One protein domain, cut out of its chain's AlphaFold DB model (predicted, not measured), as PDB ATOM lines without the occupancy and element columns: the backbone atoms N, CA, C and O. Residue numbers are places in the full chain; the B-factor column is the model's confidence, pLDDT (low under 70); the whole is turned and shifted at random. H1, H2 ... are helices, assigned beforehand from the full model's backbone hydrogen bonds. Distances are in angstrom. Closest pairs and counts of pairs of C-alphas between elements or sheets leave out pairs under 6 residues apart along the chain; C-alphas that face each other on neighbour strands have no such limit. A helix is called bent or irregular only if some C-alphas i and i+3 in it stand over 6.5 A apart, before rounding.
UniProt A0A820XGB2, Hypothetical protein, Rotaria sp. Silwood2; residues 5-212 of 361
ATOM      1  N   HIS A   5     329.926 319.319 408.829       80.06
ATOM      2  CA  HIS A   5     329.358 320.496 408.174       80.06
ATOM      3  C   HIS A   5     330.393 321.310 407.387       80.06
ATOM      4  O   HIS A   5     330.116 321.693 406.251       80.06
ATOM      5  N   ASP A   6     331.593 321.502 407.939       81.31
ATOM      6  CA  ASP A   6     332.680 322.238 407.283       81.31
ATOM      7  C   ASP A   6     333.235 321.453 406.085       81.31
ATOM      8  O   ASP A   6     333.659 322.027 405.084       81.31
ATOM      9  N   GLU A   7     333.198 320.121 406.144       85.75
ATOM     10  CA  GLU A   7     333.617 319.273 405.028       85.75
ATOM     11  C   GLU A   7     332.627 319.351 403.857       85.75
ATOM     12  O   GLU A   7     333.038 319.556 402.714       85.75
ATOM     13  N   ILE A   8     331.320 319.286 404.138       86.50
ATOM     14  CA  ILE A   8     330.275 319.460 403.114       86.50
ATOM     15  C   ILE A   8     330.344 320.866 402.504       86.50
ATOM     16  O   ILE A   8     330.260 321.010 401.284       86.50
ATOM     17  N   MET A   9     330.558 321.892 403.333       86.75
ATOM     18  CA  MET A   9     330.791 323.267 402.892       86.75
ATOM     19  C   MET A   9     331.939 323.339 401.877       86.75
ATOM     20  O   MET A   9     331.767 323.855 400.774       86.75
ATOM     21  N   ASN A  10     333.096 322.768 402.219       88.38
ATOM     22  CA  ASN A  10     334.271 322.765 401.350       88.38
ATOM     23  C   ASN A  10     334.026 322.016 400.034       88.38
ATOM     24  O   ASN A  10     334.523 322.441 398.992       88.38
ATOM     25  N   ILE A  11     333.247 320.929 400.053       90.75
ATOM     26  CA  ILE A  11     332.867 320.200 398.834       90.75
ATOM     27  C   ILE A  11     332.012 321.085 397.923       90.75
ATOM     28  O   ILE A  11     332.293 321.157 396.728       90.75
ATOM     29  N   ILE A  12     331.012 321.783 398.464       90.44
ATOM     30  CA  ILE A  12     330.146 322.679 397.682       90.44
ATOM     31  C   ILE A  12     330.963 323.818 397.065       90.44
ATOM     32  O   ILE A  12     330.866 324.050 395.862       90.44
ATOM     33  N   LEU A  13     331.823 324.470 397.853       89.19
ATOM     34  CA  LEU A  13     332.700 325.538 397.360       89.19
ATOM     35  C   LEU A  13     333.667 325.037 396.281       89.19
ATOM     36  O   LEU A  13     333.951 325.745 395.318       89.19
ATOM     37  N   LYS A  14     334.156 323.799 396.410       91.69
ATOM     38  CA  LYS A  14     335.012 323.182 395.395       91.69
ATOM     39  C   LYS A  14     334.244 322.873 394.110       91.69
ATOM     40  O   LYS A  14     334.791 323.074 393.033       91.69
ATOM     41  N   ILE A  15     332.999 322.404 394.210       92.38
ATOM     42  CA  ILE A  15     332.131 322.177 393.044       92.38
ATOM     43  C   ILE A  15     331.888 323.493 392.301       92.38
ATOM     44  O   ILE A  15     331.993 323.517 391.077       92.38
ATOM     45  N   ASP A  16     331.605 324.575 393.025       90.75
ATOM     46  CA  ASP A  16     331.405 325.895 392.427       90.75
ATOM     47  C   ASP A  16     332.679 326.426 391.744       90.75
ATOM     48  O   ASP A  16     332.665 326.801 390.570       90.75
ATOM     49  N   ALA A  17     333.830 326.336 392.419       89.88
ATOM     50  CA  ALA A  17     335.113 326.718 391.832       89.88
ATOM     51  C   ALA A  17     335.441 325.915 390.556       89.88
ATOM     52  O   ALA A  17     335.910 326.477 389.563       89.88
ATOM     53  N   GLU A  18     335.168 324.608 390.552       90.69
ATOM     54  CA  GLU A  18     335.342 323.751 389.375       90.69
ATOM     55  C   GLU A  18     334.365 324.101 388.248       90.69
ATOM     56  O   GLU A  18     334.746 324.096 387.078       90.69
ATOM     57  N   PHE A  19     333.126 324.462 388.577       92.00
ATOM     58  CA  PHE A  19     332.153 324.940 387.600       92.00
ATOM     59  C   PHE A  19     332.621 326.228 386.912       92.00
ATOM     60  O   PHE A  19     332.620 326.303 385.680       92.00
ATOM     61  N   ILE A  20     333.089 327.210 387.686       89.56
ATOM     62  CA  ILE A  20     333.660 328.453 387.149       89.56
ATOM     63  C   ILE A  20     334.860 328.131 386.252       89.56
ATOM     64  O   ILE A  20     334.949 328.651 385.137       89.56
ATOM     65  N   ARG A  21     335.738 327.219 386.688       89.19
ATOM     66  CA  ARG A  21     336.906 326.782 385.912       89.19
ATOM     67  C   ARG A  21     336.517 326.151 384.579       89.19
ATOM     68  O   ARG A  21     337.120 326.469 383.559       89.19
ATOM     69  N   ILE A  22     335.486 325.308 384.549       90.25
ATOM     70  CA  ILE A  22     334.965 324.726 383.304       90.25
ATOM     71  C   ILE A  22     334.523 325.835 382.341       90.25
ATOM     72  O   ILE A  22     334.898 325.820 381.170       90.25
ATOM     73  N   LEU A  23     333.783 326.835 382.827       89.25
ATOM     74  CA  LEU A  23     333.315 327.946 381.993       89.25
ATOM     75  C   LEU A  23     334.431 328.894 381.528       89.25
ATOM     76  O   LEU A  23     334.230 329.609 380.551       89.25
ATOM     77  N   GLN A  24     335.584 328.923 382.197       88.06
ATOM     78  CA  GLN A  24     336.755 329.681 381.736       88.06
ATOM     79  C   GLN A  24     337.439 329.027 380.524       88.06
ATOM     80  O   GLN A  24     338.014 329.737 379.705       88.06
ATOM     81  N   HIS A  25     337.387 327.694 380.407       85.75
ATOM     82  CA  HIS A  25     338.156 326.932 379.411       85.75
ATOM     83  C   HIS A  25     337.344 326.512 378.178       85.75
ATOM     84  O   HIS A  25     337.917 326.060 377.188       85.75
ATOM     85  N   ILE A  26     336.016 326.620 378.231       87.56
ATOM     86  CA  ILE A  26     335.149 326.299 377.095       87.56
ATOM     87  C   ILE A  26     335.140 327.459 376.099       87.56
ATOM     88  O   ILE A  26     335.055 328.623 376.490       87.56
ATOM     89  N   ASP A  27     335.154 327.127 374.807       87.12
ATOM     90  CA  ASP A  27     334.963 328.107 373.743       87.12
ATOM     91  C   ASP A  27     333.601 328.799 373.875       87.12
ATOM     92  O   ASP A  27     332.542 328.169 373.847       87.12
ATOM     93  N   VAL A  28     333.642 330.121 373.978       86.88
ATOM     94  CA  VAL A  28     332.489 330.998 374.165       86.88
ATOM     95  C   VAL A  28     331.486 330.894 373.017       86.88
ATOM     96  O   VAL A  28     330.282 331.029 373.234       86.88
ATOM     97  N   HIS A  29     331.966 330.666 371.794       86.94
ATOM     98  CA  HIS A  29     331.114 330.606 370.607       86.94
ATOM     99  C   HIS A  29     330.501 329.218 370.376       86.94
ATOM    100  O   HIS A  29     329.662 329.049 369.488       86.94
ATOM    101  N   SER A  30     330.877 328.231 371.191       90.88
ATOM    102  CA  SER A  30     330.361 326.869 371.104       90.88
ATOM    103  C   SER A  30     328.976 326.722 371.749       90.88
ATOM    104  O   SER A  30     328.620 327.408 372.712       90.88
ATOM    105  N   GLN A  31     328.186 325.756 371.267       90.06
ATOM    106  CA  GLN A  31     326.934 325.375 371.939       90.06
ATOM    107  C   GLN A  31     327.176 324.723 373.309       90.06
ATOM    108  O   GLN A  31     326.310 324.791 374.186       90.06
ATOM    109  N   ASP A  32     328.361 324.145 373.516       88.81
ATOM    110  CA  ASP A  32     328.752 323.521 374.777       88.81
ATOM    111  C   ASP A  32     328.779 324.536 375.923       88.81
ATOM    112  O   ASP A  32     328.337 324.218 377.030       88.81
ATOM    113  N   TYR A  33     329.194 325.779 375.651       91.19
ATOM    114  CA  TYR A  33     329.165 326.861 376.638       91.19
ATOM    115  C   TYR A  33     327.749 327.094 377.176       91.19
ATOM    116  O   TYR A  33     327.522 327.123 378.387       91.19
ATOM    117  N   LEU A  34     326.768 327.197 376.274       89.06
ATOM    118  CA  LEU A  34     325.365 327.409 376.636       89.06
ATOM    119  C   LEU A  34     324.778 326.210 377.382       89.06
ATOM    120  O   LEU A  34     323.976 326.395 378.298       89.06
ATOM    121  N   HIS A  35     325.158 324.986 377.007       90.06
ATOM    122  CA  HIS A  35     324.715 323.786 377.709       90.06
ATOM    123  C   HIS A  35     325.245 323.759 379.146       90.06
ATOM    124  O   HIS A  35     324.474 323.524 380.075       90.06
ATOM    125  N   ARG A  36     326.536 324.049 379.347       91.19
ATOM    126  CA  ARG A  36     327.148 324.093 380.684       91.19
ATOM    127  C   ARG A  36     326.629 325.239 381.534       91.19
ATOM    128  O   ARG A  36     326.415 325.048 382.724       91.19
ATOM    129  N   LEU A  37     326.337 326.393 380.942       90.88
ATOM    130  CA  LEU A  37     325.758 327.516 381.680       90.88
ATOM    131  C   LEU A  37     324.391 327.165 382.299       90.88
ATOM    132  O   LEU A  37     324.061 327.651 383.377       90.88
ATOM    133  N   LYS A  38     323.604 326.275 381.676       90.50
ATOM    134  CA  LYS A  38     322.329 325.802 382.251       90.50
ATOM    135  C   LYS A  38     322.512 325.001 383.543       90.50
ATOM    136  O   LYS A  38     321.603 324.999 384.373       90.50
ATOM    137  N   ASP A  39     323.664 324.354 383.737       91.25
ATOM    138  CA  ASP A  39     323.951 323.595 384.959       91.25
ATOM    139  C   ASP A  39     324.070 324.505 386.198       91.25
ATOM    140  O   ASP A  39     323.901 324.030 387.322       91.25
ATOM    141  N   GLU A  40     324.237 325.821 386.019       91.12
ATOM    142  CA  GLU A  40     324.270 326.790 387.120       91.12
ATOM    143  C   GLU A  40     323.009 326.728 388.002       91.12
ATOM    144  O   GLU A  40     323.082 326.849 389.226       91.12
ATOM    145  N   GLN A  41     321.838 326.467 387.406       90.31
ATOM    146  CA  GLN A  41     320.581 326.332 388.152       90.31
ATOM    147  C   GLN A  41     320.618 325.157 389.136       90.31
ATOM    148  O   GLN A  41     320.053 325.238 390.231       90.31
ATOM    149  N   ARG A  42     321.303 324.066 388.770       91.19
ATOM    150  CA  ARG A  42     321.482 322.900 389.643       91.19
ATOM    151  C   ARG A  42     322.403 323.238 390.808       91.19
ATOM    152  O   ARG A  42     322.064 322.908 391.940       91.19
ATOM    153  N   ILE A  43     323.500 323.950 390.550       91.50
ATOM    154  CA  ILE A  43     324.431 324.411 391.594       91.50
ATOM    155  C   ILE A  43     323.703 325.324 392.582       91.50
ATOM    156  O   ILE A  43     323.691 325.042 393.778       91.50
ATOM    157  N   CYS A  44     322.979 326.332 392.087       90.38
ATOM    158  CA  CYS A  44     322.175 327.220 392.929       90.38
ATOM    159  C   CYS A  44     321.143 326.450 393.774       90.38
ATOM    160  O   CYS A  44     320.905 326.787 394.932       90.38
ATOM    161  N   SER A  45     320.539 325.392 393.218       92.00
ATOM    162  CA  SER A  45     319.585 324.545 393.945       92.00
ATOM    163  C   SER A  45     320.252 323.773 395.088       92.00
ATOM    164  O   SER A  45     319.705 323.732 396.190       92.00
ATOM    165  N   ILE A  46     321.444 323.212 394.858       91.44
ATOM    166  CA  ILE A  46     322.235 322.511 395.882       91.44
ATOM    167  C   ILE A  46     322.644 323.482 396.997       91.44
ATOM    168  O   ILE A  46     322.452 323.183 398.177       91.44
ATOM    169  N   VAL A  47     323.137 324.670 396.633       90.81
ATOM    170  CA  VAL A  47     323.515 325.717 397.596       90.81
ATOM    171  C   VAL A  47     322.306 326.141 398.437       90.81
ATOM    172  O   VAL A  47     322.414 326.230 399.657       90.81
ATOM    173  N   ASN A  48     321.126 326.315 397.830       90.44
ATOM    174  CA  ASN A  48     319.891 326.651 398.549       90.44
ATOM    175  C   ASN A  48     319.424 325.546 399.510       90.44
ATOM    176  O   ASN A  48     318.962 325.837 400.618       90.44
ATOM    177  N   GLN A  49     319.547 324.274 399.121       90.38
ATOM    178  CA  GLN A  49     319.234 323.151 400.008       90.38
ATOM    179  C   GLN A  49     320.170 323.133 401.221       90.38
ATOM    180  O   GLN A  49     319.713 323.008 402.357       90.38
ATOM    181  N   PHE A  50     321.470 323.331 400.994       88.81
ATOM    182  CA  PHE A  50     322.456 323.363 402.069       88.81
ATOM    183  C   PHE A  50     322.313 324.596 402.971       88.81
ATOM    184  O   PHE A  50     322.401 324.477 404.191       88.81
ATOM    185  N   LYS A  51     321.983 325.758 402.397       89.62
ATOM    186  CA  LYS A  51     321.605 326.971 403.132       89.62
ATOM    187  C   LYS A  51     320.466 326.687 404.116       89.62
ATOM    188  O   LYS A  51     320.608 326.948 405.305       89.62
ATOM    189  N   THR A  52     319.372 326.097 403.630       89.06
ATOM    190  CA  THR A  52     318.193 325.767 404.455       89.06
ATOM    191  C   THR A  52     318.558 324.798 405.588       89.06
ATOM    192  O   THR A  52     318.081 324.921 406.717       89.06
ATOM    193  N   TYR A  53     319.451 323.845 405.307       87.19
ATOM    194  CA  TYR A  53     319.971 322.925 406.312       87.19
ATOM    195  C   TYR A  53     320.798 323.638 407.394       87.19
ATOM    196  O   TYR A  53     320.567 323.411 408.582       87.19
ATOM    197  N   LEU A  54     321.728 324.520 407.019       85.00
ATOM    198  CA  LEU A  54     322.565 325.248 407.979       85.00
ATOM    199  C   LEU A  54     321.768 326.245 408.825       85.00
ATOM    200  O   LEU A  54     322.048 326.385 410.016       85.00
ATOM    201  N   GLU A  55     320.744 326.882 408.251       85.81
ATOM    202  CA  GLU A  55     319.826 327.760 408.989       85.81
ATOM    203  C   GLU A  55     319.149 327.010 410.144       85.81
ATOM    204  O   GLU A  55     319.068 327.526 411.257       85.81
ATOM    205  N   SER A  56     318.777 325.741 409.933       83.88
ATOM    206  CA  SER A  56     318.212 324.891 410.994       83.88
ATOM    207  C   SER A  56     319.205 324.540 412.115       83.88
ATOM    208  O   SER A  56     318.796 324.124 413.199       83.88
ATOM    209  N   LYS A  57     320.512 324.689 411.865       78.06
ATOM    210  CA  LYS A  57     321.601 324.322 412.782       78.06
ATOM    211  C   LYS A  57     322.307 325.523 413.419       78.06
ATOM    212  O   LYS A  57     323.181 325.302 414.252       78.06
ATOM    213  N   SER A  58     321.917 326.761 413.083       69.31
ATOM    214  CA  SER A  58     322.479 328.008 413.643       69.31
ATOM    215  C   SER A  58     324.014 328.109 413.552       69.31
ATOM    216  O   SER A  58     324.664 328.599 414.473       69.31
ATOM    217  N   GLN A  59     324.603 327.613 412.459       73.06
ATOM    218  CA  GLN A  59     326.043 327.731 412.187       73.06
ATOM    219  C   GLN A  59     326.380 328.993 411.378       73.06
ATOM    220  O   GLN A  59     325.487 329.739 410.986       73.06
ATOM    221  N   ASP A  60     327.671 329.247 411.140       73.00
ATOM    222  CA  ASP A  60     328.120 330.371 410.316       73.00
ATOM    223  C   ASP A  60     327.613 330.233 408.869       73.00
ATOM    224  O   ASP A  60     327.951 329.297 408.143       73.00
ATOM    225  N   LEU A  61     326.765 331.182 408.464       85.75
ATOM    226  CA  LEU A  61     326.133 331.235 407.145       85.75
ATOM    227  C   LEU A  61     326.867 332.175 406.184       85.75
ATOM    228  O   LEU A  61     326.514 332.214 405.004       85.75
ATOM    229  N   CYS A  62     327.869 332.932 406.649       88.25
ATOM    230  CA  CYS A  62     328.475 334.013 405.869       88.25
ATOM    231  C   CYS A  62     329.077 333.498 404.555       88.25
ATOM    232  O   CYS A  62     328.872 334.103 403.503       88.25
ATOM    233  N   THR A  63     329.745 332.344 404.592       88.62
ATOM    234  CA  THR A  63     330.389 331.737 403.418       88.62
ATOM    235  C   THR A  63     329.379 331.245 402.376       88.62
ATOM    236  O   THR A  63     329.562 331.493 401.185       88.62
ATOM    237  N   ILE A  64     328.275 330.614 402.794       89.94
ATOM    238  CA  ILE A  64     327.215 330.180 401.859       89.94
ATOM    239  C   ILE A  64     326.452 331.367 401.306       89.94
ATOM    240  O   ILE A  64     326.168 331.406 400.111       89.94
ATOM    241  N   TYR A  65     326.148 332.355 402.146       92.00
ATOM    242  CA  TYR A  65     325.498 333.576 401.691       92.00
ATOM    243  C   TYR A  65     326.375 334.303 400.669       92.00
ATOM    244  O   TYR A  65     325.852 334.776 399.665       92.00
ATOM    245  N   MET A  66     327.699 334.324 400.859       93.00
ATOM    246  CA  MET A  66     328.631 334.857 399.866       93.00
ATOM    247  C   MET A  66     328.577 334.072 398.547       93.00
ATOM    248  O   MET A  66     328.418 334.692 397.501       93.00
ATOM    249  N   CYS A  67     328.629 332.735 398.582       91.12
ATOM    250  CA  CYS A  67     328.508 331.897 397.379       91.12
ATOM    251  C   CYS A  67     327.189 332.167 396.626       91.12
ATOM    252  O   CYS A  67     327.180 332.375 395.416       91.12
ATOM    253  N   MET A  68     326.068 332.296 397.343       91.88
ATOM    254  CA  MET A  68     324.790 332.674 396.729       91.88
ATOM    255  C   MET A  68     324.826 334.061 396.081       91.88
ATOM    256  O   MET A  68     324.331 334.234 394.969       91.88
ATOM    257  N   ILE A  69     325.400 335.049 396.771       94.44
ATOM    258  CA  ILE A  69     325.549 336.413 396.253       94.44
ATOM    259  C   ILE A  69     326.343 336.396 394.940       94.44
ATOM    260  O   ILE A  69     325.958 337.090 393.996       94.44
ATOM    261  N   GLU A  70     327.400 335.584 394.851       92.75
ATOM    262  CA  GLU A  70     328.252 335.465 393.660       92.75
ATOM    263  C   GLU A  70     327.502 334.965 392.421       92.75
ATOM    264  O   GLU A  70     327.793 335.437 391.326       92.75
ATOM    265  N   HIS A  71     326.479 334.122 392.576       91.81
ATOM    266  CA  HIS A  71     325.630 333.665 391.465       91.81
ATOM    267  C   HIS A  71     324.493 334.624 391.089       91.81
ATOM    268  O   HIS A  71     323.841 334.435 390.056       91.81
ATOM    269  N   ILE A  72     324.199 335.621 391.926       92.06
ATOM    270  CA  ILE A  72     323.049 336.520 391.744       92.06
ATOM    271  C   ILE A  72     323.496 337.892 391.241       92.06
ATOM    272  O   ILE A  72     322.849 338.456 390.362       92.06
ATOM    273  N   TYR A  73     324.600 338.437 391.760       94.56
ATOM    274  CA  TYR A  73     324.898 339.871 391.647       94.56
ATOM    275  C   TYR A  73     324.980 340.413 390.212       94.56
ATOM    276  O   TYR A  73     324.651 341.577 389.987       94.56
ATOM    277  N   TYR A  74     325.399 339.591 389.248       92.44
ATOM    278  CA  TYR A  74     325.564 339.986 387.848       92.44
ATOM    279  C   TYR A  74     324.325 339.740 386.973       92.44
ATOM    280  O   TYR A  74     324.326 340.117 385.800       92.44
ATOM    281  N   LYS A  75     323.277 339.095 387.500       91.19
ATOM    282  CA  LYS A  75     322.060 338.773 386.745       91.19
ATOM    283  C   LYS A  75     321.049 339.904 386.865       91.19
ATOM    284  O   LYS A  75     320.757 340.372 387.958       91.19
ATOM    285  N   TYR A  76     320.498 340.311 385.724       88.19
ATOM    286  CA  TYR A  76     319.397 341.265 385.672       88.19
ATOM    287  C   TYR A  76     318.059 340.521 385.749       88.19
ATOM    288  O   TYR A  76     317.744 339.707 384.876       88.19
ATOM    289  N   ASP A  77     317.263 340.826 386.769       85.62
ATOM    290  CA  ASP A  77     315.867 340.404 386.916       85.62
ATOM    291  C   ASP A  77     315.005 340.842 385.726       85.62
ATOM    292  O   ASP A  77     314.533 341.973 385.639       85.62
ATOM    293  N   ARG A  78     314.757 339.913 384.798       74.75
ATOM    294  CA  ARG A  78     313.834 340.124 383.668       74.75
ATOM    295  C   ARG A  78     312.369 339.917 384.043       74.75
ATOM    296  O   ARG A  78     311.483 340.341 383.308       74.75
ATOM    297  N   THR A  79     312.103 339.220 385.145       68.50
ATOM    298  CA  THR A  79     310.750 338.839 385.560       68.50
ATOM    299  C   THR A  79     310.352 339.591 386.830       68.50
ATOM    300  O   THR A  79     311.051 339.466 387.833       68.50
ATOM    301  N   PRO A  80     309.208 340.295 386.847       58.94
ATOM    302  CA  PRO A  80     308.810 341.187 387.944       58.94
ATOM    303  C   PRO A  80     308.335 340.474 389.229       58.94
ATOM    304  O   PRO A  80     307.853 341.127 390.148       58.94
ATOM    305  N   GLY A  81     308.420 339.140 389.305       58.03
ATOM    306  CA  GLY A  81     307.784 338.337 390.359       58.03
ATOM    307  C   GLY A  81     308.642 338.026 391.589       58.03
ATOM    308  O   GLY A  81     308.091 337.671 392.628       58.03
ATOM    309  N   GLN A  82     309.970 338.143 391.505       61.00
ATOM    310  CA  GLN A  82     310.876 337.916 392.637       61.00
ATOM    311  C   GLN A  82     312.013 338.940 392.581       61.00
ATOM    312  O   GLN A  82     312.922 338.765 391.773       61.00
ATOM    313  N   PRO A  83     311.976 340.013 393.392       77.06
ATOM    314  CA  PRO A  83     313.046 340.998 393.387       77.06
ATOM    315  C   PRO A  83     314.286 340.382 394.039       77.06
ATOM    316  O   PRO A  83     314.360 340.269 395.268       77.06
ATOM    317  N   SER A  84     315.278 340.008 393.232       86.62
ATOM    318  CA  SER A  84     316.569 339.514 393.730       86.62
ATOM    319  C   SER A  84     317.280 340.568 394.590       86.62
ATOM    320  O   SER A  84     318.015 340.222 395.512       86.62
ATOM    321  N   ILE A  85     316.934 341.843 394.401       88.06
ATOM    322  CA  ILE A  85     317.362 342.988 395.211       88.06
ATOM    323  C   ILE A  85     317.035 342.798 396.696       88.06
ATOM    324  O   ILE A  85     317.877 343.065 397.551       88.06
ATOM    325  N   ALA A  86     315.822 342.339 397.026       90.38
ATOM    326  CA  ALA A  86     315.419 342.153 398.419       90.38
ATOM    327  C   ALA A  86     316.210 341.012 399.073       90.38
ATOM    328  O   ALA A  86     316.654 341.135 400.214       90.38
ATOM    329  N   LEU A  87     316.432 339.929 398.323       90.81
ATOM    330  CA  LEU A  87     317.262 338.807 398.755       90.81
ATOM    331  C   LEU A  87     318.719 339.248 398.954       90.81
ATOM    332  O   LEU A  87     319.305 338.967 399.996       90.81
ATOM    333  N   MET A  88     319.289 339.986 397.998       93.00
ATOM    334  CA  MET A  88     320.648 340.524 398.072       93.00
ATOM    335  C   MET A  88     320.828 341.410 399.310       93.00
ATOM    336  O   MET A  88     321.786 341.243 400.062       93.00
ATOM    337  N   ASP A  89     319.877 342.308 399.577       92.19
ATOM    338  CA  ASP A  89     319.923 343.182 400.747       92.19
ATOM    339  C   ASP A  89     319.873 342.387 402.063       92.19
ATOM    340  O   ASP A  89     320.663 342.653 402.971       92.19
ATOM    341  N   GLN A  90     319.020 341.361 402.156       92.25
ATOM    342  CA  GLN A  90     318.959 340.467 403.319       92.25
ATOM    343  C   GLN A  90     320.284 339.728 403.556       92.25
ATOM    344  O   GLN A  90     320.820 339.774 404.667       92.25
ATOM    345  N   LEU A  91     320.839 339.090 402.519       92.38
ATOM    346  CA  LEU A  91     322.090 338.333 402.621       92.38
ATOM    347  C   LEU A  91     323.264 339.251 402.993       92.38
ATOM    348  O   LEU A  91     324.039 338.944 403.900       92.38
ATOM    349  N   CYS A  92     323.371 340.422 402.361       92.56
ATOM    350  CA  CYS A  92     324.433 341.378 402.658       92.56
ATOM    351  C   CYS A  92     324.305 342.000 404.053       92.56
ATOM    352  O   CYS A  92     325.324 342.247 404.695       92.56
ATOM    353  N   LYS A  93     323.086 342.267 404.544       92.25
ATOM    354  CA  LYS A  93     322.868 342.744 405.921       92.25
ATOM    355  C   LYS A  93     323.310 341.708 406.947       92.25
ATOM    356  O   LYS A  93     323.981 342.080 407.906       92.25
ATOM    357  N   TYR A  94     323.002 340.434 406.712       91.62
ATOM    358  CA  TYR A  94     323.455 339.344 407.573       91.62
ATOM    359  C   TYR A  94     324.985 339.264 407.622       91.62
ATOM    360  O   TYR A  94     325.561 339.284 408.707       91.62
ATOM    361  N   ILE A  95     325.652 339.264 406.459       91.69
ATOM    362  CA  ILE A  95     327.123 339.237 406.387       91.69
ATOM    363  C   ILE A  95     327.715 340.445 407.123       91.69
ATOM    364  O   ILE A  95     328.636 340.296 407.913       91.69
ATOM    365  N   ARG A  96     327.173 341.655 406.943       88.00
ATOM    366  CA  ARG A  96     327.689 342.846 407.644       88.00
ATOM    367  C   ARG A  96     327.577 342.754 409.168       88.00
ATOM    368  O   ARG A  96     328.430 343.327 409.840       88.00
ATOM    369  N   ALA A  97     326.543 342.097 409.689       89.06
ATOM    370  CA  ALA A  97     326.310 341.970 411.126       89.06
ATOM    371  C   ALA A  97     327.126 340.836 411.767       89.06
ATOM    372  O   ALA A  97     327.609 340.998 412.885       89.06
ATOM    373  N   ASN A  98     327.284 339.715 411.060       86.81
ATOM    374  CA  ASN A  98     327.765 338.465 411.654       86.81
ATOM    375  C   ASN A  98     329.175 338.059 411.202       86.81
ATOM    376  O   ASN A  98     329.778 337.185 411.821       86.81
ATOM    377  N   ASP A  99     329.717 338.676 410.149       82.75
ATOM    378  CA  ASP A  99     331.028 338.316 409.617       82.75
ATOM    379  C   ASP A  99     332.174 338.866 410.478       82.75
ATOM    380  O   ASP A  99     332.301 340.073 410.723       82.75
ATOM    381  N   THR A 100     333.053 337.956 410.890       79.25
ATOM    382  CA  THR A 100     334.289 338.272 411.617       79.25
ATOM    383  C   THR A 100     335.422 338.671 410.670       79.25
ATOM    384  O   THR A 100     336.328 339.412 411.059       79.25
ATOM    385  N   SER A 101     335.363 338.241 409.407       80.75
ATOM    386  CA  SER A 101     336.348 338.566 408.382       80.75
ATOM    387  C   SER A 101     336.062 339.934 407.767       80.75
ATOM    388  O   SER A 101     334.931 340.302 407.481       80.75
ATOM    389  N   ASN A 102     337.094 340.735 407.499       83.44
ATOM    390  CA  ASN A 102     336.888 341.953 406.705       83.44
ATOM    391  C   ASN A 102     336.704 341.626 405.210       83.44
ATOM    392  O   ASN A 102     336.093 342.387 404.463       83.44
ATOM    393  N   ARG A 103     337.220 340.474 404.767       86.94
ATOM    394  CA  ARG A 103     337.298 340.106 403.352       86.94
ATOM    395  C   ARG A 103     335.922 339.808 402.755       86.94
ATOM    396  O   ARG A 103     335.595 340.350 401.698       86.94
ATOM    397  N   ILE A 104     335.125 338.970 403.423       88.81
ATOM    398  CA  ILE A 104     333.798 338.563 402.936       88.81
ATOM    399  C   ILE A 104     332.851 339.769 402.989       88.81
ATOM    400  O   ILE A 104     332.191 340.065 401.995       88.81
ATOM    401  N   ARG A 105     332.881 340.561 404.066       89.94
ATOM    402  CA  ARG A 105     332.134 341.825 404.173       89.94
ATOM    403  C   ARG A 105     332.410 342.825 403.043       89.94
ATOM    404  O   ARG A 105     331.455 343.389 402.494       89.94
ATOM    405  N   VAL A 106     333.675 343.071 402.686       90.75
ATOM    406  CA  VAL A 106     334.021 343.978 401.571       90.75
ATOM    407  C   VAL A 106     333.513 343.410 400.248       90.75
ATOM    408  O   VAL A 106     332.864 344.122 399.482       90.75
ATOM    409  N   ARG A 107     333.736 342.116 400.003       92.44
ATOM    410  CA  ARG A 107     333.316 341.440 398.770       92.44
ATOM    411  C   ARG A 107     331.790 341.437 398.602       92.44
ATOM    412  O   ARG A 107     331.299 341.834 397.550       92.44
ATOM    413  N   ALA A 108     331.045 341.114 399.658       93.62
ATOM    414  CA  ALA A 108     329.586 341.181 399.682       93.62
ATOM    415  C   ALA A 108     329.073 342.609 399.441       93.62
ATOM    416  O   ALA A 108     328.096 342.808 398.721       93.62
ATOM    417  N   SER A 109     329.748 343.619 400.001       93.31
ATOM    418  CA  SER A 109     329.377 345.021 399.784       93.31
ATOM    419  C   SER A 109     329.573 345.449 398.328       93.31
ATOM    420  O   SER A 109     328.690 346.104 397.779       93.31
ATOM    421  N   LEU A 110     330.662 345.030 397.674       95.06
ATOM    422  CA  LEU A 110     330.885 345.288 396.246       95.06
ATOM    423  C   LEU A 110     329.842 344.601 395.359       95.06
ATOM    424  O   LEU A 110     329.268 345.252 394.490       95.06
ATOM    425  N   CYS A 111     329.531 343.327 395.615       95.62
ATOM    426  CA  CYS A 111     328.475 342.612 394.895       95.62
ATOM    427  C   CYS A 111     327.105 343.291 395.056       95.62
ATOM    428  O   CYS A 111     326.363 343.415 394.083       95.62
ATOM    429  N   HIS A 112     326.788 343.795 396.252       95.38
ATOM    430  CA  HIS A 112     325.556 344.546 396.489       95.38
ATOM    431  C   HIS A 112     325.516 345.842 395.665       95.38
ATOM    432  O   HIS A 112     324.528 346.105 394.983       95.38
ATOM    433  N   ILE A 113     326.593 346.637 395.676       95.38
ATOM    434  CA  ILE A 113     326.670 347.876 394.883       95.38
ATOM    435  C   ILE A 113     326.523 347.564 393.391       95.38
ATOM    436  O   ILE A 113     325.759 348.237 392.702       95.38
ATOM    437  N   TYR A 114     327.205 346.523 392.903       95.81
ATOM    438  CA  TYR A 114     327.115 346.088 391.511       95.81
ATOM    439  C   TYR A 114     325.670 345.760 391.127       95.81
ATOM    440  O   TYR A 114     325.176 346.235 390.107       95.81
ATOM    441  N   HIS A 115     324.977 344.990 391.966       94.88
ATOM    442  CA  HIS A 115     323.603 344.573 391.722       94.88
ATOM    443  C   HIS A 115     322.611 345.750 391.759       94.88
ATOM    444  O   HIS A 115     321.744 345.864 390.896       94.88
ATOM    445  N   LEU A 116     322.775 346.693 392.695       93.75
ATOM    446  CA  LEU A 116     321.977 347.929 392.721       93.75
ATOM    447  C   LEU A 116     322.201 348.779 391.464       93.75
ATOM    448  O   LEU A 116     321.239 349.278 390.882       93.75
ATOM    449  N   ALA A 117     323.458 348.914 391.031       93.44
ATOM    450  CA  ALA A 117     323.824 349.644 389.821       93.44
ATOM    451  C   ALA A 117     323.351 348.935 388.540       93.44
ATOM    452  O   ALA A 117     323.111 349.581 387.523       93.44
ATOM    453  N   LEU A 118     323.200 347.610 388.557       92.06
ATOM    454  CA  LEU A 118     322.603 346.841 387.465       92.06
ATOM    455  C   LEU A 118     321.097 347.121 387.313       92.06
ATOM    456  O   LEU A 118     320.599 347.125 386.193       92.06
ATOM    457  N   HIS A 119     320.411 347.416 388.418       90.44
ATOM    458  CA  HIS A 119     318.969 347.678 388.490       90.44
ATOM    459  C   HIS A 119     318.574 349.159 388.532       90.44
ATOM    460  O   HIS A 119     317.455 349.481 388.921       90.44
ATOM    461  N   ASP A 120     319.478 350.063 388.159       89.69
ATOM    462  CA  ASP A 120     319.213 351.508 388.073       89.69
ATOM    463  C   ASP A 120     318.909 352.209 389.410       89.69
ATOM    464  O   ASP A 120     318.446 353.349 389.445       89.69
ATOM    465  N   TYR A 121     319.271 351.593 390.541       91.75
ATOM    466  CA  TYR A 121     319.203 352.231 391.861       91.75
ATOM    467  C   TYR A 121     320.449 353.078 392.143       91.75
ATOM    468  O   TYR A 121     321.208 352.809 393.080       91.75
ATOM    469  N   TYR A 122     320.636 354.125 391.338       91.56
ATOM    470  CA  TYR A 122     321.849 354.943 391.318       91.56
ATOM    471  C   TYR A 122     322.236 355.520 392.685       91.56
ATOM    472  O   TYR A 122     323.332 355.265 393.187       91.56
ATOM    473  N   TYR A 123     321.316 356.247 393.326       93.19
ATOM    474  CA  TYR A 123     321.584 356.905 394.607       93.19
ATOM    475  C   TYR A 123     321.942 355.907 395.709       93.19
ATOM    476  O   TYR A 123     322.941 356.084 396.398       93.19
ATOM    477  N   LYS A 124     321.198 354.796 395.810       92.75
ATOM    478  CA  LYS A 124     321.474 353.745 396.802       92.75
ATOM    479  C   LYS A 124     322.855 353.120 396.596       92.75
ATOM    480  O   LYS A 124     323.555 352.859 397.571       92.75
ATOM    481  N   ALA A 125     323.247 352.879 395.343       93.31
ATOM    482  CA  ALA A 125     324.558 352.332 395.009       93.31
ATOM    483  C   ALA A 125     325.691 353.314 395.363       93.31
ATOM    484  O   ALA A 125     326.686 352.913 395.970       93.31
ATOM    485  N   CYS A 126     325.516 354.602 395.050       91.38
ATOM    486  CA  CYS A 126     326.468 355.663 395.385       91.38
ATOM    487  C   CYS A 126     326.635 355.844 396.894       91.38
ATOM    488  O   CYS A 126     327.763 355.917 397.386       91.38
ATOM    489  N   ASP A 127     325.525 355.886 397.631       92.69
ATOM    490  CA  ASP A 127     325.544 356.003 399.084       92.69
ATOM    491  C   ASP A 127     326.267 354.807 399.692       92.69
ATOM    492  O   ASP A 127     327.186 354.979 400.489       92.69
ATOM    493  N   LEU A 128     325.947 353.590 399.249       91.31
ATOM    494  CA  LEU A 128     326.598 352.387 399.752       91.31
ATOM    495  C   LEU A 128     328.109 352.371 399.452       91.31
ATOM    496  O   LEU A 128     328.898 352.035 400.336       91.31
ATOM    497  N   MET A 129     328.530 352.801 398.257       90.69
ATOM    498  CA  MET A 129     329.951 352.933 397.901       90.69
ATOM    499  C   MET A 129     330.681 353.925 398.821       90.69
ATOM    500  O   MET A 129     331.775 353.626 399.310       90.69
ATOM    501  N   LYS A 130     330.067 355.081 399.109       89.12
ATOM    502  CA  LYS A 130     330.624 356.108 400.007       89.12
ATOM    503  C   LYS A 130     330.681 355.629 401.460       89.12
ATOM    504  O   LYS A 130     331.679 355.861 402.142       89.12
ATOM    505  N   MET A 131     329.649 354.924 401.929       86.12
ATOM    506  CA  MET A 131     329.576 354.415 403.304       86.12
ATOM    507  C   MET A 131     330.616 353.327 403.582       86.12
ATOM    508  O   MET A 131     331.194 353.298 404.666       86.12
ATOM    509  N   CYS A 132     330.894 352.449 402.614       83.56
ATOM    510  CA  CYS A 132     331.855 351.362 402.799       83.56
ATOM    511  C   CYS A 132     333.332 351.809 402.762       83.56
ATOM    512  O   CYS A 132     334.187 351.017 403.150       83.56
ATOM    513  N   ARG A 133     333.643 353.036 402.299       82.88
ATOM    514  CA  ARG A 133     335.011 353.604 402.193       82.88
ATOM    515  C   ARG A 133     336.045 352.659 401.560       82.88
ATOM    516  O   ARG A 133     337.209 352.617 401.946       82.88
ATOM    517  N   ILE A 134     335.618 351.896 400.553       81.12
ATOM    518  CA  ILE A 134     336.441 350.835 399.948       81.12
ATOM    519  C   ILE A 134     337.666 351.423 399.223       81.12
ATOM    520  O   ILE A 134     338.708 350.773 399.154       81.12
ATOM    521  N   GLN A 135     337.561 352.678 398.765       81.38
ATOM    522  CA  GLN A 135     338.599 353.434 398.055       81.38
ATOM    523  C   GLN A 135     339.937 353.490 398.809       81.38
ATOM    524  O   GLN A 135     340.986 353.343 398.186       81.38
ATOM    525  N   ASP A 136     339.909 353.622 400.138       81.94
ATOM    526  CA  ASP A 136     341.124 353.750 400.954       81.94
ATOM    527  C   ASP A 136     341.843 352.402 401.136       81.94
ATOM    528  O   ASP A 136     343.063 352.331 401.269       81.94
ATOM    529  N   THR A 137     341.077 351.308 401.119       82.31
ATOM    530  CA  THR A 137     341.552 349.948 401.431       82.31
ATOM    531  C   THR A 137     341.932 349.116 400.205       82.31
ATOM    532  O   THR A 137     342.499 348.030 400.347       82.31
ATOM    533  N   ILE A 138     341.624 349.595 398.994       83.38
ATOM    534  CA  ILE A 138     341.667 348.763 397.787       83.38
ATOM    535  C   ILE A 138     343.088 348.354 397.388       83.38
ATOM    536  O   ILE A 138     343.312 347.201 397.019       83.38
ATOM    537  N   ASN A 139     344.064 349.250 397.543       85.00
ATOM    538  CA  ASN A 139     345.453 349.002 397.141       85.00
ATOM    539  C   ASN A 139     346.119 347.896 397.974       85.00
ATOM    540  O   ASN A 139     346.988 347.190 397.474       85.00
ATOM    541  N   SER A 140     345.701 347.734 399.233       85.81
ATOM    542  CA  SER A 140     346.168 346.665 400.126       85.81
ATOM    543  C   SER A 140     345.342 345.377 400.031       85.81
ATOM    544  O   SER A 140     345.660 344.405 400.708       85.81
ATOM    545  N   SER A 141     344.255 345.375 399.254       85.81
ATOM    546  CA  SER A 141     343.348 344.230 399.139       85.81
ATOM    547  C   SER A 141     343.800 343.228 398.076       85.81
ATOM    548  O   SER A 141     344.566 343.565 397.174       85.81
ATOM    549  N   ASP A 142     343.290 341.997 398.168       86.69
ATOM    550  CA  ASP A 142     343.577 340.924 397.215       86.69
ATOM    551  C   ASP A 142     343.196 341.299 395.774       86.69
ATOM    552  O   ASP A 142     342.178 341.952 395.534       86.69
ATOM    553  N   ILE A 143     343.933 340.763 394.796       87.38
ATOM    554  CA  ILE A 143     343.703 340.985 393.355       87.38
ATOM    555  C   ILE A 143     342.243 340.698 392.958       87.38
ATOM    556  O   ILE A 143     341.637 341.469 392.219       87.38
ATOM    557  N   SER A 144     341.628 339.640 393.503       88.12
ATOM    558  CA  SER A 144     340.217 339.318 393.219       88.12
ATOM    559  C   SER A 144     339.233 340.412 393.665       88.12
ATOM    560  O   SER A 144     338.215 340.634 393.006       88.12
ATOM    561  N   ILE A 145     339.528 341.109 394.770       90.69
ATOM    562  CA  ILE A 145     338.711 342.215 395.286       90.69
ATOM    563  C   ILE A 145     338.964 343.468 394.452       90.69
ATOM    564  O   ILE A 145     338.007 344.164 394.124       90.69
ATOM    565  N   GLN A 146     340.210 343.712 394.036       90.56
ATOM    566  CA  GLN A 146     340.551 344.801 393.116       90.56
ATOM    567  C   GLN A 146     339.812 344.670 391.775       90.56
ATOM    568  O   GLN A 146     339.207 345.635 391.311       90.56
ATOM    569  N   ILE A 147     339.776 343.467 391.192       91.19
ATOM    570  CA  ILE A 147     339.023 343.195 389.957       91.19
ATOM    571  C   ILE A 147     337.524 343.441 390.174       91.19
ATOM    572  O   ILE A 147     336.884 344.126 389.373       91.19
ATOM    573  N   LEU A 148     336.951 342.930 391.269       92.88
ATOM    574  CA  LEU A 148     335.535 343.142 391.585       92.88
ATOM    575  C   LEU A 148     335.211 344.629 391.799       92.88
ATOM    576  O   LEU A 148     334.171 345.106 391.342       92.88
ATOM    577  N   TYR A 149     336.103 345.375 392.445       93.06
ATOM    578  CA  TYR A 149     335.974 346.814 392.644       93.06
ATOM    579  C   TYR A 149     335.995 347.574 391.316       93.06
ATOM    580  O   TYR A 149     335.074 348.343 391.055       93.06
ATOM    581  N   ASN A 150     336.962 347.297 390.436       92.19
ATOM    582  CA  ASN A 150     337.037 347.913 389.107       92.19
ATOM    583  C   ASN A 150     335.767 347.641 388.288       92.19
ATOM    584  O   ASN A 150     335.225 348.538 387.645       92.19
ATOM    585  N   ARG A 151     335.241 346.412 388.353       93.00
ATOM    586  CA  ARG A 151     333.974 346.044 387.703       93.00
ATOM    587  C   ARG A 151     332.779 346.786 388.292       93.00
ATOM    588  O   ARG A 151     331.911 347.228 387.548       93.00
ATOM    589  N   THR A 152     332.742 346.935 389.612       94.12
ATOM    590  CA  THR A 152     331.689 347.679 390.318       94.12
ATOM    591  C   THR A 152     331.735 349.165 389.975       94.12
ATOM    592  O   THR A 152     330.688 349.757 389.744       94.12
ATOM    593  N   LEU A 153     332.930 349.756 389.860       92.69
ATOM    594  CA  LEU A 153     333.109 351.135 389.403       92.69
ATOM    595  C   LEU A 153     332.600 351.339 387.980       92.69
ATOM    596  O   LEU A 153     331.850 352.280 387.735       92.69
ATOM    597  N   VAL A 154     332.968 350.450 387.053       93.25
ATOM    598  CA  VAL A 154     332.459 350.506 385.678       93.25
ATOM    599  C   VAL A 154     330.941 350.400 385.670       93.25
ATOM    600  O   VAL A 154     330.282 351.214 385.033       93.25
ATOM    601  N   GLN A 155     330.371 349.447 386.409       93.94
ATOM    602  CA  GLN A 155     328.923 349.270 386.468       93.94
ATOM    603  C   GLN A 155     328.212 350.493 387.062       93.94
ATOM    604  O   GLN A 155     327.151 350.881 386.572       93.94
ATOM    605  N   LEU A 156     328.803 351.128 388.078       93.56
ATOM    606  CA  LEU A 156     328.305 352.377 388.646       93.56
ATOM    607  C   LEU A 156     328.364 353.518 387.622       93.56
ATOM    608  O   LEU A 156     327.393 354.256 387.502       93.56
ATOM    609  N   GLY A 157     329.436 353.610 386.829       93.06
ATOM    610  CA  GLY A 157     329.543 354.552 385.711       93.06
ATOM    611  C   GLY A 157     328.495 354.298 384.621       93.06
ATOM    612  O   GLY A 157     327.860 355.230 384.139       93.06
ATOM    613  N   LEU A 158     328.219 353.035 384.281       91.31
ATOM    614  CA  LEU A 158     327.133 352.684 383.356       91.31
ATOM    615  C   LEU A 158     325.755 353.074 383.920       91.31
ATOM    616  O   LEU A 158     324.891 353.530 383.175       91.31
ATOM    617  N   CYS A 159     325.547 352.907 385.228       92.38
ATOM    618  CA  CYS A 159     324.325 353.329 385.913       92.38
ATOM    619  C   CYS A 159     324.179 354.859 385.932       92.38
ATOM    620  O   CYS A 159     323.114 355.369 385.586       92.38
ATOM    621  N   ALA A 160     325.258 355.589 386.234       93.00
ATOM    622  CA  ALA A 160     325.308 357.050 386.172       93.00
ATOM    623  C   ALA A 160     324.935 357.565 384.776       93.00
ATOM    624  O   ALA A 160     324.180 358.529 384.645       93.00
ATOM    625  N   PHE A 161     325.403 356.880 383.727       91.31
ATOM    626  CA  PHE A 161     325.086 357.235 382.347       91.31
ATOM    627  C   PHE A 161     323.599 357.064 382.044       91.31
ATOM    628  O   PHE A 161     322.995 357.968 381.482       91.31
ATOM    629  N   ARG A 162     322.979 355.952 382.464       89.06
ATOM    630  CA  ARG A 162     321.531 355.738 382.283       89.06
ATOM    631  C   ARG A 162     320.691 356.744 383.072       89.06
ATOM    632  O   ARG A 162     319.648 357.167 382.585       89.06
ATOM    633  N   PHE A 163     321.170 357.163 384.244       90.12
ATOM    634  CA  PHE A 163     320.552 358.225 385.038       90.12
ATOM    635  C   PHE A 163     320.718 359.628 384.413       90.12
ATOM    636  O   PHE A 163     319.907 360.514 384.668       90.12
ATOM    637  N   GLY A 164     321.735 359.832 383.568       89.00
ATOM    638  CA  GLY A 164     322.032 361.108 382.905       89.00
ATOM    639  C   GLY A 164     323.047 361.998 383.637       89.00
ATOM    640  O   GLY A 164     323.192 363.169 383.288       89.00
ATOM    641  N   ALA A 165     323.765 361.465 384.632       91.38
ATOM    642  CA  ALA A 165     324.809 362.175 385.378       91.38
ATOM    643  C   ALA A 165     326.167 362.109 384.651       91.38
ATOM    644  O   ALA A 165     327.064 361.365 385.043       91.38
ATOM    645  N   ILE A 166     326.316 362.884 383.571       89.56
ATOM    646  CA  ILE A 166     327.480 362.834 382.661       89.56
ATOM    647  C   ILE A 166     328.803 363.144 383.385       89.56
ATOM    648  O   ILE A 166     329.810 362.473 383.146       89.56
ATOM    649  N   ASP A 167     328.797 364.103 384.314       89.25
ATOM    650  CA  ASP A 167     329.974 364.459 385.116       89.25
ATOM    651  C   ASP A 167     330.511 363.270 385.920       89.25
ATOM    652  O   ASP A 167     331.714 362.997 385.933       89.25
ATOM    653  N   GLU A 168     329.610 362.532 386.571       89.81
ATOM    654  CA  GLU A 168     329.958 361.386 387.409       89.81
ATOM    655  C   GLU A 168     330.446 360.208 386.552       89.81
ATOM    656  O   GLU A 168     331.395 359.510 386.927       89.81
ATOM    657  N   VAL A 169     329.884 360.031 385.350       90.94
ATOM    658  CA  VAL A 169     330.386 359.059 384.362       90.94
ATOM    659  C   VAL A 169     331.828 359.377 383.984       90.94
ATOM    660  O   VAL A 169     332.687 358.494 384.002       90.94
ATOM    661  N   HIS A 170     332.120 360.642 383.673       88.06
ATOM    662  CA  HIS A 170     333.468 361.042 383.300       88.06
ATOM    663  C   HIS A 170     334.458 360.815 384.450       88.06
ATOM    664  O   HIS A 170     335.499 360.192 384.248       88.06
ATOM    665  N   GLN A 171     334.123 361.242 385.672       88.06
ATOM    666  CA  GLN A 171     334.987 361.081 386.849       88.06
ATOM    667  C   GLN A 171     335.265 359.615 387.208       88.06
ATOM    668  O   GLN A 171     336.371 359.283 387.638       88.06
ATOM    669  N   THR A 172     334.284 358.730 387.034       86.75
ATOM    670  CA  THR A 172     334.443 357.300 387.341       86.75
ATOM    671  C   THR A 172     335.234 356.567 386.260       86.75
ATOM    672  O   THR A 172     336.126 355.778 386.578       86.75
ATOM    673  N   LEU A 173     334.959 356.848 384.981       87.62
ATOM    674  CA  LEU A 173     335.554 356.127 383.853       87.62
ATOM    675  C   LEU A 173     336.894 356.704 383.372       87.62
ATOM    676  O   LEU A 173     337.645 355.981 382.726       87.62
ATOM    677  N   VAL A 174     337.261 357.947 383.711       84.81
ATOM    678  CA  VAL A 174     338.537 358.559 383.272       84.81
ATOM    679  C   VAL A 174     339.775 357.770 383.707       84.81
ATOM    680  O   VAL A 174     340.773 357.723 382.988       84.81
ATOM    681  N   ASN A 175     339.709 357.119 384.872       78.38
ATOM    682  CA  ASN A 175     340.808 356.318 385.412       78.38
ATOM    683  C   ASN A 175     340.883 354.918 384.787       78.38
ATOM    684  O   ASN A 175     341.912 354.244 384.904       78.38
ATOM    685  N   MET A 176     339.821 354.485 384.103       78.69
ATOM    686  CA  MET A 176     339.794 353.230 383.365       78.69
ATOM    687  C   MET A 176     340.582 353.434 382.070       78.69
ATOM    688  O   MET A 176     340.087 353.951 381.074       78.69
ATOM    689  N   ARG A 177     341.870 353.084 382.115       63.06
ATOM    690  CA  ARG A 177     342.794 353.280 380.993       63.06
ATOM    691  C   ARG A 177     342.301 352.532 379.753       63.06
ATOM    692  O   ARG A 177     342.008 351.343 379.827       63.06
ATOM    693  N   SER A 178     342.264 353.223 378.617       66.94
ATOM    694  CA  SER A 178     341.799 352.688 377.332       66.94
ATOM    695  C   SER A 178     342.665 351.532 376.808       66.94
ATOM    696  O   SER A 178     343.882 351.506 377.015       66.94
ATOM    697  N   GLY A 179     342.054 350.620 376.046       68.06
ATOM    698  CA  GLY A 179     342.738 349.537 375.329       68.06
ATOM    699  C   GLY A 179     342.939 348.265 376.160       68.06
ATOM    700  O   GLY A 179     342.137 347.935 377.024       68.06
ATOM    701  N   ASN A 180     344.016 347.516 375.909       66.25
ATOM    702  CA  ASN A 180     344.207 346.183 376.505       66.25
ATOM    703  C   ASN A 180     344.319 346.182 378.042       66.25
ATOM    704  O   ASN A 180     343.986 345.180 378.666       66.25
ATOM    705  N   GLN A 181     344.697 347.307 378.657       77.06
ATOM    706  CA  GLN A 181     344.781 347.435 380.117       77.06
ATOM    707  C   GLN A 181     343.406 347.352 380.795       77.06
ATOM    708  O   GLN A 181     343.308 346.810 381.893       77.06
ATOM    709  N   ILE A 182     342.326 347.817 380.149       81.00
ATOM    710  CA  ILE A 182     340.978 347.705 380.727       81.00
ATOM    711  C   ILE A 182     340.531 346.243 380.812       81.00
ATOM    712  O   ILE A 182     339.880 345.852 381.777       81.00
ATOM    713  N   LYS A 183     340.942 345.415 379.838       83.00
ATOM    714  CA  LYS A 183     340.631 343.980 379.821       83.00
ATOM    715  C   LYS A 183     341.266 343.277 381.016       83.00
ATOM    716  O   LYS A 183     340.642 342.409 381.615       83.00
ATOM    717  N   GLU A 184     342.474 343.685 381.385       82.56
ATOM    718  CA  GLU A 184     343.207 343.144 382.532       82.56
ATOM    719  C   GLU A 184     342.608 343.621 383.857       82.56
ATOM    720  O   GLU A 184     342.317 342.809 384.731       82.56
ATOM    721  N   LEU A 185     342.333 344.925 383.982       85.12
ATOM    722  CA  LEU A 185     341.728 345.512 385.185       85.12
ATOM    723  C   LEU A 185     340.346 344.927 385.511       85.12
ATOM    724  O   LEU A 185     339.950 344.911 386.677       85.12
ATOM    725  N   LEU A 186     339.621 344.460 384.490       86.19
ATOM    726  CA  LEU A 186     338.303 343.838 384.612       86.19
ATOM    727  C   LEU A 186     338.340 342.305 384.701       86.19
ATOM    728  O   LEU A 186     337.270 341.701 384.808       86.19
ATOM    729  N   GLY A 187     339.523 341.679 384.645       82.88
ATOM    730  CA  GLY A 187     339.675 340.221 384.684       82.88
ATOM    731  C   GLY A 187     339.113 339.501 383.451       82.88
ATOM    732  O   GLY A 187     338.613 338.387 383.572       82.88
ATOM    733  N   GLN A 188     339.137 340.146 382.278       84.38
ATOM    734  CA  GLN A 188     338.648 339.604 381.000       84.38
ATOM    735  C   GLN A 188     339.771 339.115 380.072       84.38
ATOM    736  O   GLN A 188     339.500 338.392 379.118       84.38
ATOM    737  N   ASN A 189     341.022 339.528 380.304       75.06
ATOM    738  CA  ASN A 189     342.179 339.064 379.536       75.06
ATOM    739  C   ASN A 189     343.453 339.058 380.397       75.06
ATOM    740  O   ASN A 189     343.544 339.782 381.386       75.06
ATOM    741  N   ILE A 190     344.440 338.267 379.984       62.47
ATOM    742  CA  ILE A 190     345.727 338.068 380.646       62.47
ATOM    743  C   ILE A 190     346.817 338.283 379.581       62.47
ATOM    744  O   ILE A 190     347.223 337.325 378.933       62.47
ATOM    745  N   HIS A 191     347.285 339.517 379.341       53.00
ATOM    746  CA  HIS A 191     348.381 339.742 378.375       53.00
ATOM    747  C   HIS A 191     349.643 340.399 378.982       53.00
ATOM    748  O   HIS A 191     350.691 340.417 378.336       53.00
ATOM    749  N   LEU A 192     349.640 340.847 380.245       46.50
ATOM    750  CA  LEU A 192     350.854 341.356 380.919       46.50
ATOM    751  C   LEU A 192     351.260 340.643 382.215       46.50
ATOM    752  O   LEU A 192     352.345 340.912 382.735       46.50
ATOM    753  N   MET A 193     350.493 339.669 382.705       46.28
ATOM    754  CA  MET A 193     350.881 338.892 383.894       46.28
ATOM    755  C   MET A 193     351.841 337.737 383.559       46.28
ATOM    756  O   MET A 193     351.721 336.634 384.074       46.28
ATOM    757  N   HIS A 194     352.819 337.980 382.682       43.91
ATOM    758  CA  HIS A 194     353.936 337.059 382.423       43.91
ATOM    759  C   HIS A 194     355.177 337.392 383.269       43.91
ATOM    760  O   HIS A 194     356.243 336.821 383.068       43.91
ATOM    761  N   ARG A 195     355.067 338.341 384.213       44.41
ATOM    762  CA  ARG A 195     356.193 338.756 385.066       44.41
ATOM    763  C   ARG A 195     356.349 337.965 386.363       44.41
ATOM    764  O   ARG A 195     357.387 338.111 386.996       44.41
ATOM    765  N   GLN A 196     355.366 337.159 386.766       45.81
ATOM    766  CA  GLN A 196     355.449 336.305 387.955       45.81
ATOM    767  C   GLN A 196     354.687 334.999 387.699       45.81
ATOM    768  O   GLN A 196     353.554 335.039 387.223       45.81
ATOM    769  N   GLU A 197     355.322 333.867 388.007       45.44
ATOM    770  CA  GLU A 197     354.856 332.472 387.887       45.44
ATOM    771  C   GLU A 197     353.668 332.141 388.823       45.44
ATOM    772  O   GLU A 197     353.668 331.153 389.552       45.44
ATOM    773  N   ILE A 198     352.653 333.001 388.863       54.88
ATOM    774  CA  ILE A 198     351.424 332.802 389.634       54.88
ATOM    775  C   ILE A 198     350.366 332.268 388.661       54.88
ATOM    776  O   ILE A 198     350.306 332.719 387.518       54.88
ATOM    777  N   ASN A 199     349.540 331.308 389.095       57.66
ATOM    778  CA  ASN A 199     348.381 330.784 388.354       57.66
ATOM    779  C   ASN A 199     347.356 331.904 388.071       57.66
ATOM    780  O   ASN A 199     346.314 332.000 388.718       57.66
ATOM    781  N   ASN A 200     347.660 332.774 387.111       59.34
ATOM    782  CA  ASN A 200     346.894 333.984 386.819       59.34
ATOM    783  C   ASN A 200     345.535 333.680 386.172       59.34
ATOM    784  O   ASN A 200     344.634 334.515 386.212       59.34
ATOM    785  N   GLU A 201     345.358 332.462 385.651       63.16
ATOM    786  CA  GLU A 201     344.089 331.941 385.130       63.16
ATOM    787  C   GLU A 201     342.981 331.905 386.194       63.16
ATOM    788  O   GLU A 201     341.808 332.062 385.866       63.16
ATOM    789  N   GLN A 202     343.336 331.792 387.482       67.88
ATOM    790  CA  GLN A 202     342.362 331.767 388.582       67.88
ATOM    791  C   GLN A 202     341.569 333.075 388.720       67.88
ATOM    792  O   GLN A 202     340.499 333.082 389.326       67.88
ATOM    793  N   TYR A 203     342.078 334.178 388.166       75.44
ATOM    794  CA  TYR A 203     341.447 335.497 388.243       75.44
ATOM    795  C   TYR A 203     340.660 335.870 386.980       75.44
ATOM    796  O   TYR A 203     340.087 336.961 386.923       75.44
ATOM    797  N   LEU A 204     340.620 334.987 385.975       84.31
ATOM    798  CA  LEU A 204     339.840 335.198 384.760       84.31
ATOM    799  C   LEU A 204     338.356 334.970 385.046       84.31
ATOM    800  O   LEU A 204     337.956 333.945 385.591       84.31
ATOM    801  N   LEU A 205     337.505 335.907 384.653       87.31
ATOM    802  CA  LEU A 205     336.063 335.727 384.784       87.31
ATOM    803  C   LEU A 205     335.504 334.966 383.575       87.31
ATOM    804  O   LEU A 205     335.952 335.206 382.451       87.31
ATOM    805  N   PRO A 206     334.493 334.101 383.763       89.94
ATOM    806  CA  PRO A 206     333.766 333.502 382.652       89.94
ATOM    807  C   PRO A 206     333.116 334.552 381.745       89.94
ATOM    808  O   PRO A 206     332.682 335.611 382.206       89.94
ATOM    809  N   PHE A 207     332.968 334.220 380.463       88.69
ATOM    810  CA  PHE A 207     332.451 335.144 379.451       88.69
ATOM    811  C   PHE A 207     331.071 335.745 379.759       88.69
ATOM    812  O   PHE A 207     330.855 336.929 379.534       88.69
ATOM    813  N   HIS A 208     330.137 334.980 380.325       89.75
ATOM    814  CA  HIS A 208     328.810 335.499 380.679       89.75
ATOM    815  C   HIS A 208     328.840 336.598 381.762       89.75
ATOM    816  O   HIS A 208     327.840 337.283 381.961       89.75
ATOM    817  N   MET A 209     329.971 336.775 382.458       91.06
ATOM    818  CA  MET A 209     330.205 337.880 383.389       91.06
ATOM    819  C   MET A 209     330.971 339.044 382.738       91.06
ATOM    820  O   MET A 209     331.265 340.036 383.405       91.06
ATOM    821  N   HIS A 210     331.373 338.965 381.471       90.69
ATOM    822  CA  HIS A 210     332.111 340.048 380.820       90.69
ATOM    823  C   HIS A 210     331.209 341.262 380.581       90.69
ATOM    824  O   HIS A 210     330.023 341.151 380.289       90.69
ATOM    825  N   ILE A 211     331.800 342.445 380.722       89.88
ATOM    826  CA  ILE A 211     331.181 343.725 380.373       89.88
ATOM    827  C   ILE A 211     331.757 344.123 379.018       89.88
ATOM    828  O   ILE A 211     332.979 344.087 378.858       89.88
ATOM    829  N   ASN A 212     330.908 344.504 378.059       87.50
ATOM    830  CA  ASN A 212     331.367 344.918 376.735       87.50
ATOM    831  C   ASN A 212     332.252 346.173 376.839       87.50
ATOM    832  O   ASN A 212     331.792 347.239 377.245       87.50
TER     833      ASN A 212
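This is residues 5 to 212 of the 361 residues of the protein "Hypothetical protein" of Rotaria sp. Silwood2 (UniProt A0A820XGB2). Helices zigzag in a curved row of two layers, with H1, H4, H6 and H9 on the inner side and H3, H5, H7 and H10 on the outer, while H11, H12 and residues 204 to 212 lie on the inner side of the curve. H1, H3, H4, H5, H6, H7 and H9 make an up-and-down bundle, each running against the bundle helix before it. Residues 78 to 83 and 194 to 199 stick out. The printed part has 208 residues with twelve named helices, H1 to H12 in chain order, and no named strand; its class is all helix. It is compact, with a radius of gyration of the C-alphas of 17.4 A and spans of 49 by 37 by 37 A.

H9, residues 143 to 163, touches H6, residues 102 to 118, the same way at a shallow tilt of 25 degrees; their closest C-alphas, of Tyr 114 and Thr 152, are 5.0 A apart. H9 forms hairpins with H10, residues 166 to 173, through its residues 153 to 161 alone, closest at the C-alphas of Gly 157 and Val 169, 4.8 A, and with H8, residues 134 to 140, through its residues 145 to 149 alone, closest at Ile 138 and Gln 146, 6.2 A. H6 forms hairpins with H7, residues 122 to 132, where the closest C-alphas, of Ile 113 and Ala 125, are 4.9 A apart, and with H5, residues 84 to 98, where those of Arg 96 and Arg 105 are 5.7 A apart. H4, residues 62 to 72, forms hairpins with H5, closest at the C-alphas of Cys 62 and Ile 95, 5.4 A, and with H3, residues 40 to 55, through residues 44 to 51 of H3 alone, closest at Lys 51 and Ile 64, 6.6 A. H1, residues 5 to 25, is close to H3 but not clearly touching, the C-alphas of Asp 16 and Ile 43 being 7.2 A apart; it only just touches H2, residues 31 to 38, with 3 pairs of C-alphas within 8 A, Leu 23 and Tyr 33 closest at 6.9 A. H11, residues 180 to 185, and H12, residues 200 to 203, are close to H9 but not clearly touching, at 6.0 A for the C-alphas of Ile 147 and Leu 185 and 6.4 A for Ser 144 and Tyr 203. Every O i to N i+4 pair is within hydrogen-bond range in H1 to H7 and H9 to H11; H8 has 1 of 3, beside 2 of 4 O i to N i+3 pairs, and H12 is too short for such a pair.

H1 begins at C-alpha 5, (329.358, 320.496, 408.174), and is 30.8 A long; H9 is 30.0 A, H6 24.5 A, H3 22.3 A and H5 21.2 A. H8 is irregular, with C-alphas 136 and 139 7.5 A apart. H12 ends at C-alpha 203, (341.447, 335.497, 388.243).

The C-alphas farthest apart, of Lys 57 and Gly 179, are 49.9 A apart. The printed part has no cut. The links H4 to H5 and H11 to H12 are long. Mean pLDDT of the printed part is 85.4; residues 58, 79 to 82, 177 to 180 and 190 to 202 are under 70.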